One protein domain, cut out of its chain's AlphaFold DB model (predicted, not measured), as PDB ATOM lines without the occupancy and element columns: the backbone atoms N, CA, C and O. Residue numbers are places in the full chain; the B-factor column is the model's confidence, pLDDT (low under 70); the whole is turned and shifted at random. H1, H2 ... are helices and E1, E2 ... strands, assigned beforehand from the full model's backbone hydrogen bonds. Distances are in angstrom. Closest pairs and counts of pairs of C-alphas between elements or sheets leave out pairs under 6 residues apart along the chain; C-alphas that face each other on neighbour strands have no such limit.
ATOM      1  N   GLU A   9      33.652 -30.013 -30.255       80.00
ATOM      2  CA  GLU A   9      33.644 -28.551 -30.348       80.00
ATOM      3  C   GLU A   9      34.827 -27.902 -29.617       80.00
ATOM      4  O   GLU A   9      35.152 -26.746 -29.888       80.00
ATOM      5  N   VAL A  10      35.549 -28.645 -28.764       76.25
ATOM      6  CA  VAL A  10      36.794 -28.173 -28.133       76.25
ATOM      7  C   VAL A  10      37.840 -27.736 -29.166       76.25
ATOM      8  O   VAL A  10      38.675 -26.883 -28.876       76.25
ATOM      9  N   LYS A  11      37.773 -28.261 -30.398       79.56
ATOM     10  CA  LYS A  11      38.639 -27.850 -31.513       79.56
ATOM     11  C   LYS A  11      38.493 -26.370 -31.858       79.56
ATOM     12  O   LYS A  11      39.459 -25.772 -32.317       79.56
ATOM     13  N   PHE A  12      37.336 -25.763 -31.591       73.38
ATOM     14  CA  PHE A  12      37.161 -24.322 -31.753       73.38
ATOM     15  C   PHE A  12      38.001 -23.518 -30.760       73.38
ATOM     16  O   PHE A  12      38.332 -22.387 -31.056       73.38
ATOM     17  N   LEU A  13      38.442 -24.075 -29.629       69.69
ATOM     18  CA  LEU A  13      39.411 -23.383 -28.767       69.69
ATOM     19  C   LEU A  13      40.830 -23.357 -29.359       69.69
ATOM     20  O   LEU A  13      41.669 -22.592 -28.896       69.69
ATOM     21  N   LEU A  14      41.111 -24.206 -30.354       74.31
ATOM     22  CA  LEU A  14      42.438 -24.358 -30.957       74.31
ATOM     23  C   LEU A  14      42.632 -23.492 -32.210       74.31
ATOM     24  O   LEU A  14      43.738 -23.429 -32.743       74.31
ATOM     25  N   VAL A  15      41.580 -22.835 -32.698       74.25
ATOM     26  CA  VAL A  15      41.663 -21.920 -33.841       74.25
ATOM     27  C   VAL A  15      42.119 -20.553 -33.337       74.25
ATOM     28  O   VAL A  15      41.434 -19.901 -32.553       74.25
ATOM     29  N   SER A  16      43.299 -20.127 -33.780       71.00
ATOM     30  CA  SER A  16      43.980 -18.934 -33.265       71.00
ATOM     31  C   SER A  16      43.590 -17.628 -33.960       71.00
ATOM     32  O   SER A  16      43.830 -16.555 -33.412       71.00
ATOM     33  N   GLN A  17      43.017 -17.690 -35.165       72.88
ATOM     34  CA  GLN A  17      42.690 -16.511 -35.970       72.88
ATOM     35  C   GLN A  17      41.562 -16.795 -36.971       72.88
ATOM     36  O   GLN A  17      41.335 -17.943 -37.347       72.88
ATOM     37  N   SER A  18      40.887 -15.735 -37.425       76.25
ATOM     38  CA  SER A  18      39.896 -15.804 -38.506       76.25
ATOM     39  C   SER A  18      40.563 -15.940 -39.881       76.25
ATOM     40  O   SER A  18      41.623 -15.358 -40.124       76.25
ATOM     41  N   ASP A  19      39.902 -16.647 -40.800       82.50
ATOM     42  CA  ASP A  19      40.278 -16.683 -42.219       82.50
ATOM     43  C   ASP A  19      39.926 -15.374 -42.947       82.50
ATOM     44  O   ASP A  19      40.548 -15.011 -43.951       82.50
ATOM     45  N   GLU A  20      38.948 -14.625 -42.431       84.50
ATOM     46  CA  GLU A  20      38.580 -13.316 -42.958       84.50
ATOM     47  C   GLU A  20      39.643 -12.275 -42.588       84.50
ATOM     48  O   GLU A  20      40.148 -12.262 -41.465       84.50
ATOM     49  N   LYS A  21      39.977 -11.369 -43.517       86.50
ATOM     50  CA  LYS A  21      40.981 -10.318 -43.293       86.50
ATOM     51  C   LYS A  21      40.435  -8.923 -43.552       86.50
ATOM     52  O   LYS A  21      39.934  -8.628 -44.639       86.50
ATOM     53  N   VAL A  22      40.680  -8.020 -42.610       87.94
ATOM     54  CA  VAL A  22      40.348  -6.599 -42.712       87.94
ATOM     55  C   VAL A  22      41.582  -5.764 -43.054       87.94
ATOM     56  O   VAL A  22      42.723  -6.105 -42.735       87.94
ATOM     57  N   LYS A  23      41.346  -4.665 -43.772       91.31
ATOM     58  CA  LYS A  23      42.358  -3.665 -44.109       91.31
ATOM     59  C   LYS A  23      42.559  -2.749 -42.897       91.31
ATOM     60  O   LYS A  23      41.660  -1.992 -42.552       91.31
ATOM     61  N   VAL A  24      43.730  -2.810 -42.273       86.56
ATOM     62  CA  VAL A  24      44.093  -2.008 -41.101       86.56
ATOM     63  C   VAL A  24      45.096  -0.935 -41.508       86.56
ATOM     64  O   VAL A  24      46.148  -1.231 -42.078       86.56
ATOM     65  N   MET A  25      44.760   0.319 -41.216       90.25
ATOM     66  CA  MET A  25      45.677   1.451 -41.328       90.25
ATOM     67  C   MET A  25      46.322   1.660 -39.962       90.25
ATOM     68  O   MET A  25      45.631   1.975 -38.997       90.25
ATOM     69  N   TYR A  26      47.631   1.446 -39.869       80.50
ATOM     70  CA  TYR A  26      48.368   1.712 -38.641       80.50
ATOM     71  C   TYR A  26      49.065   3.067 -38.768       80.50
ATOM     72  O   TYR A  26      50.034   3.197 -39.514       80.50
ATOM     73  N   ASN A  27      48.541   4.077 -38.067       83.62
ATOM     74  CA  ASN A  27      49.026   5.460 -38.117       83.62
ATOM     75  C   ASN A  27      49.104   6.004 -39.568       83.62
ATOM     76  O   ASN A  27      48.203   5.768 -40.371       83.62
ATOM     77  N   SER A  28      50.180   6.712 -39.917       82.44
ATOM     78  CA  SER A  28      50.441   7.315 -41.223       82.44
ATOM     79  C   SER A  28      51.054   6.347 -42.242       82.44
ATOM     80  O   SER A  28      51.719   6.783 -43.182       82.44
ATOM     81  N   ASN A  29      50.872   5.035 -42.073       75.06
ATOM     82  CA  ASN A  29      51.350   4.070 -43.056       75.06
ATOM     83  C   ASN A  29      50.724   4.350 -44.430       75.06
ATOM     84  O   ASN A  29      49.503   4.369 -44.585       75.06
ATOM     85  N   ALA A  30      51.577   4.507 -45.445       76.12
ATOM     86  CA  ALA A  30      51.154   4.717 -46.829       76.12
ATOM     87  C   ALA A  30      50.443   3.488 -47.429       76.12
ATOM     88  O   ALA A  30      49.688   3.609 -48.393       76.12
ATOM     89  N   GLN A  31      50.661   2.301 -46.852       86.44
ATOM     90  CA  GLN A  31      49.979   1.067 -47.221       86.44
ATOM     91  C   GLN A  31      49.314   0.420 -46.015       86.44
ATOM     92  O   GLN A  31      49.866   0.335 -44.921       86.44
ATOM     93  N   SER A  32      48.113  -0.085 -46.252       87.38
ATOM     94  CA  SER A  32      47.374  -0.863 -45.272       87.38
ATOM     95  C   SER A  32      47.932  -2.261 -45.079       87.38
ATOM     96  O   SER A  32      48.303  -2.925 -46.050       87.38
ATOM     97  N   LEU A  33      47.793  -2.771 -43.864       88.81
ATOM     98  CA  LEU A  33      48.041  -4.165 -43.533       88.81
ATOM     99  C   LEU A  33      46.747  -4.976 -43.680       88.81
ATOM    100  O   LEU A  33      45.662  -4.499 -43.350       88.81
ATOM    101  N   ARG A  34      46.842  -6.208 -44.184       90.19
ATOM    102  CA  ARG A  34      45.730  -7.171 -44.181       90.19
ATOM    103  C   ARG A  34      45.881  -8.065 -42.960       90.19
ATOM    104  O   ARG A  34      46.709  -8.972 -42.977       90.19
ATOM    105  N   LEU A  35      45.096  -7.802 -41.923       85.81
ATOM    106  CA  LEU A  35      45.127  -8.558 -40.671       85.81
ATOM    107  C   LEU A  35      43.855  -9.401 -40.529       85.81
ATOM    108  O   LEU A  35      42.816  -8.983 -41.046       85.81
ATOM    109  N   PRO A  36      43.916 -10.569 -39.863       83.44
ATOM    110  CA  PRO A  36      42.724 -11.345 -39.535       83.44
ATOM    111  C   PRO A  36      41.665 -10.487 -38.836       83.44
ATOM    112  O   PRO A  36      41.991  -9.642 -38.000       83.44
ATOM    113  N   VAL A  37      40.397 -10.692 -39.185       82.44
ATOM    114  CA  VAL A  37      39.268 -10.036 -38.524       82.44
ATOM    115  C   VAL A  37      39.235 -10.466 -37.067       82.44
ATOM    116  O   VAL A  37      39.252 -11.657 -36.750       82.44
ATOM    117  N   ILE A  38      39.174  -9.469 -36.188       71.00
ATOM    118  CA  ILE A  38      39.069  -9.696 -34.757       71.00
ATOM    119  C   ILE A  38      37.606 -10.004 -34.414       71.00
ATOM    120  O   ILE A  38      36.736  -9.156 -34.594       71.00
ATOM    121  N   GLY A  39      37.332 -11.224 -33.945       64.94
ATOM    122  CA  GLY A  39      36.029 -11.627 -33.407       64.94
ATOM    123  C   GLY A  39      35.690 -10.973 -32.058       64.94
ATOM    124  O   GLY A  39      36.533 -10.351 -31.409       64.94
ATOM    125  N   MET A  40      34.435 -11.106 -31.618       62.84
ATOM    126  CA  MET A  40      33.976 -10.564 -30.334       62.84
ATOM    127  C   MET A  40      34.729 -11.200 -29.150       62.84
ATOM    128  O   MET A  40      34.481 -12.352 -28.801       62.84
ATOM    129  N   ARG A  41      35.584 -10.436 -28.451       59.66
ATOM    130  CA  ARG A  41      36.112 -10.867 -27.143       59.66
ATOM    131  C   ARG A  41      34.948 -11.103 -26.164       59.66
ATOM    132  O   ARG A  41      34.170 -10.172 -25.944       59.66
ATOM    133  N   PRO A  42      34.822 -12.291 -25.539       58.72
ATOM    134  CA  PRO A  42      33.954 -12.478 -24.399       58.72
ATOM    135  C   PRO A  42      34.344 -11.481 -23.316       58.72
ATOM    136  O   PRO A  42      35.530 -11.190 -23.140       58.72
ATOM    137  N   PRO A  43      33.361 -11.005 -22.546       58.62
ATOM    138  CA  PRO A  43      33.606 -10.041 -21.485       58.62
ATOM    139  C   PRO A  43      34.505 -10.592 -20.365       58.62
ATOM    140  O   PRO A  43      35.104  -9.805 -19.640       58.62
ATOM    141  N   PHE A  44      34.645 -11.922 -20.230       54.84
ATOM    142  CA  PHE A  44      35.452 -12.556 -19.184       54.84
ATOM    143  C   PHE A  44      36.192 -13.798 -19.700       54.84
ATOM    144  O   PHE A  44      35.588 -14.678 -20.312       54.84
ATOM    145  N   TYR A  45      37.483 -13.911 -19.375       58.31
ATOM    146  CA  TYR A  45      38.320 -15.086 -19.680       58.31
ATOM    147  C   TYR A  45      37.953 -16.340 -18.864       58.31
ATOM    148  O   TYR A  45      38.492 -17.414 -19.110       58.31
ATOM    149  N   CYS A  46      37.043 -16.219 -17.894       60.34
ATOM    150  CA  CYS A  46      36.757 -17.273 -16.921       60.34
ATOM    151  C   CYS A  46      35.717 -18.305 -17.395       60.34
ATOM    152  O   CYS A  46      35.551 -19.328 -16.740       60.34
ATOM    153  N   HIS A  47      35.019 -18.061 -18.512       64.38
ATOM    154  CA  HIS A  47      33.931 -18.922 -18.996       64.38
ATOM    155  C   HIS A  47      33.993 -19.091 -20.525       64.38
ATOM    156  O   HIS A  47      33.237 -18.437 -21.250       64.38
ATOM    157  N   PRO A  48      34.907 -19.931 -21.043       61.06
ATOM    158  CA  PRO A  48      35.017 -20.164 -22.476       61.06
ATOM    159  C   PRO A  48      33.734 -20.813 -23.007       61.06
ATOM    160  O   PRO A  48      33.285 -21.843 -22.511       61.06
ATOM    161  N   THR A  49      33.135 -20.214 -24.033       62.75
ATOM    162  CA  THR A  49      31.988 -20.785 -24.745       62.75
ATOM    163  C   THR A  49      32.447 -21.437 -26.044       62.75
ATOM    164  O   THR A  49      33.109 -20.779 -26.843       62.75
ATOM    165  N   TYR A  50      32.040 -22.685 -26.298       63.59
ATOM    166  CA  TYR A  50      32.295 -23.403 -27.555       63.59
ATOM    167  C   TYR A  50      31.410 -22.873 -28.695       63.59
ATOM    168  O   TYR A  50      30.462 -23.522 -29.133       63.59
ATOM    169  N   LYS A  51      31.667 -21.644 -29.144       62.03
ATOM    170  CA  LYS A  51      30.971 -21.015 -30.271       62.03
ATOM    171  C   LYS A  51      31.969 -20.672 -31.368       62.03
ATOM    172  O   LYS A  51      33.085 -20.260 -31.083       62.03
ATOM    173  N   GLN A  52      31.520 -20.760 -32.616       58.38
ATOM    174  CA  GLN A  52      32.298 -20.431 -33.818       58.38
ATOM    175  C   GLN A  52      32.641 -18.927 -33.946       58.38
ATOM    176  O   GLN A  52      33.331 -18.522 -34.876       58.38
ATOM    177  N   TYR A  53      32.181 -18.088 -33.012       53.91
ATOM    178  CA  TYR A  53      32.423 -16.647 -32.998       53.91
ATOM    179  C   TYR A  53      33.339 -16.307 -31.822       53.91
ATOM    180  O   TYR A  53      32.942 -16.365 -30.659       53.91
ATOM    181  N   TYR A  54      34.593 -16.043 -32.172       54.75
ATOM    182  CA  TYR A  54      35.770 -16.148 -31.320       54.75
ATOM    183  C   TYR A  54      36.005 -14.975 -30.363       54.75
ATOM    184  O   TYR A  54      35.872 -13.827 -30.790       54.75
ATOM    185  N   PRO A  55      36.558 -15.249 -29.163       43.12
ATOM    186  CA  PRO A  55      37.518 -14.371 -28.504       43.12
ATOM    187  C   PRO A  55      38.792 -14.253 -29.327       43.12
ATOM    188  O   PRO A  55      39.404 -15.264 -29.655       43.12
ATOM    189  N   VAL A  56      39.265 -13.036 -29.558       46.34
ATOM    190  CA  VAL A  56      40.652 -12.828 -29.991       46.34
ATOM    191  C   VAL A  56      41.528 -12.658 -28.766       46.34
ATOM    192  O   VAL A  56      41.272 -11.749 -27.981       46.34
ATOM    193  N   ILE A  57      42.523 -13.524 -28.573       47.34
ATOM    194  CA  ILE A  57      43.565 -13.344 -27.548       47.34
ATOM    195  C   ILE A  57      44.566 -12.309 -28.046       47.34
ATOM    196  O   ILE A  57      44.977 -12.390 -29.219       47.34
TER     197      ILE A  57
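Overview. This is residues 9 to 57 of the 57 residues of an uncharacterized protein of Bacillus sp. 2_A_57_CT2 (UniProt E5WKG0). This part has little regular structure: a loose, elongated run of chain with a two-strand hairpin, E1 and E2, toward one end of its length and the short helix H1 at the other. After the hairpin, residues 37 to 57, with no named element, make a wide loop on the side of H1. The printed part has 49 residues, ordered H1, E1, E2, with 14 in named elements; the class is mixed, the strands antiparallel. It is loose, with a radius of gyration of the C-alphas of 13.5 A, and spans 40 by 20 by 12 A.

Arrangement. Start at H1, residues 9 to 14: 0 of 2 O i to N i+4 pairs are within hydrogen-bond range, but 3 of 3 O i to N i+3 pairs are. Next look at the hairpin of E1, residues 21 to 24, and E2, residues 33 to 36, antiparallel at 140 degrees; N 22 and O 35 are within hydrogen-bond range at 2.8 A. H1 and E2 are apart.

Along the chain. Find C-alpha 9 at (33.644, -28.551, -30.348), where H1 begins its 9.8 A. E1 covers 9.1 A; E2 covers 9.8 A and ends at C-alpha 36, (42.724, -11.345, -39.535).

Size, cuts and confidence. The C-alphas of Glu 9 and Ser 28 are farthest apart, 41.1 A. The printed part has no cut, and both links are short. Confidence is under 70 at residue 13 and residues 39 to 57.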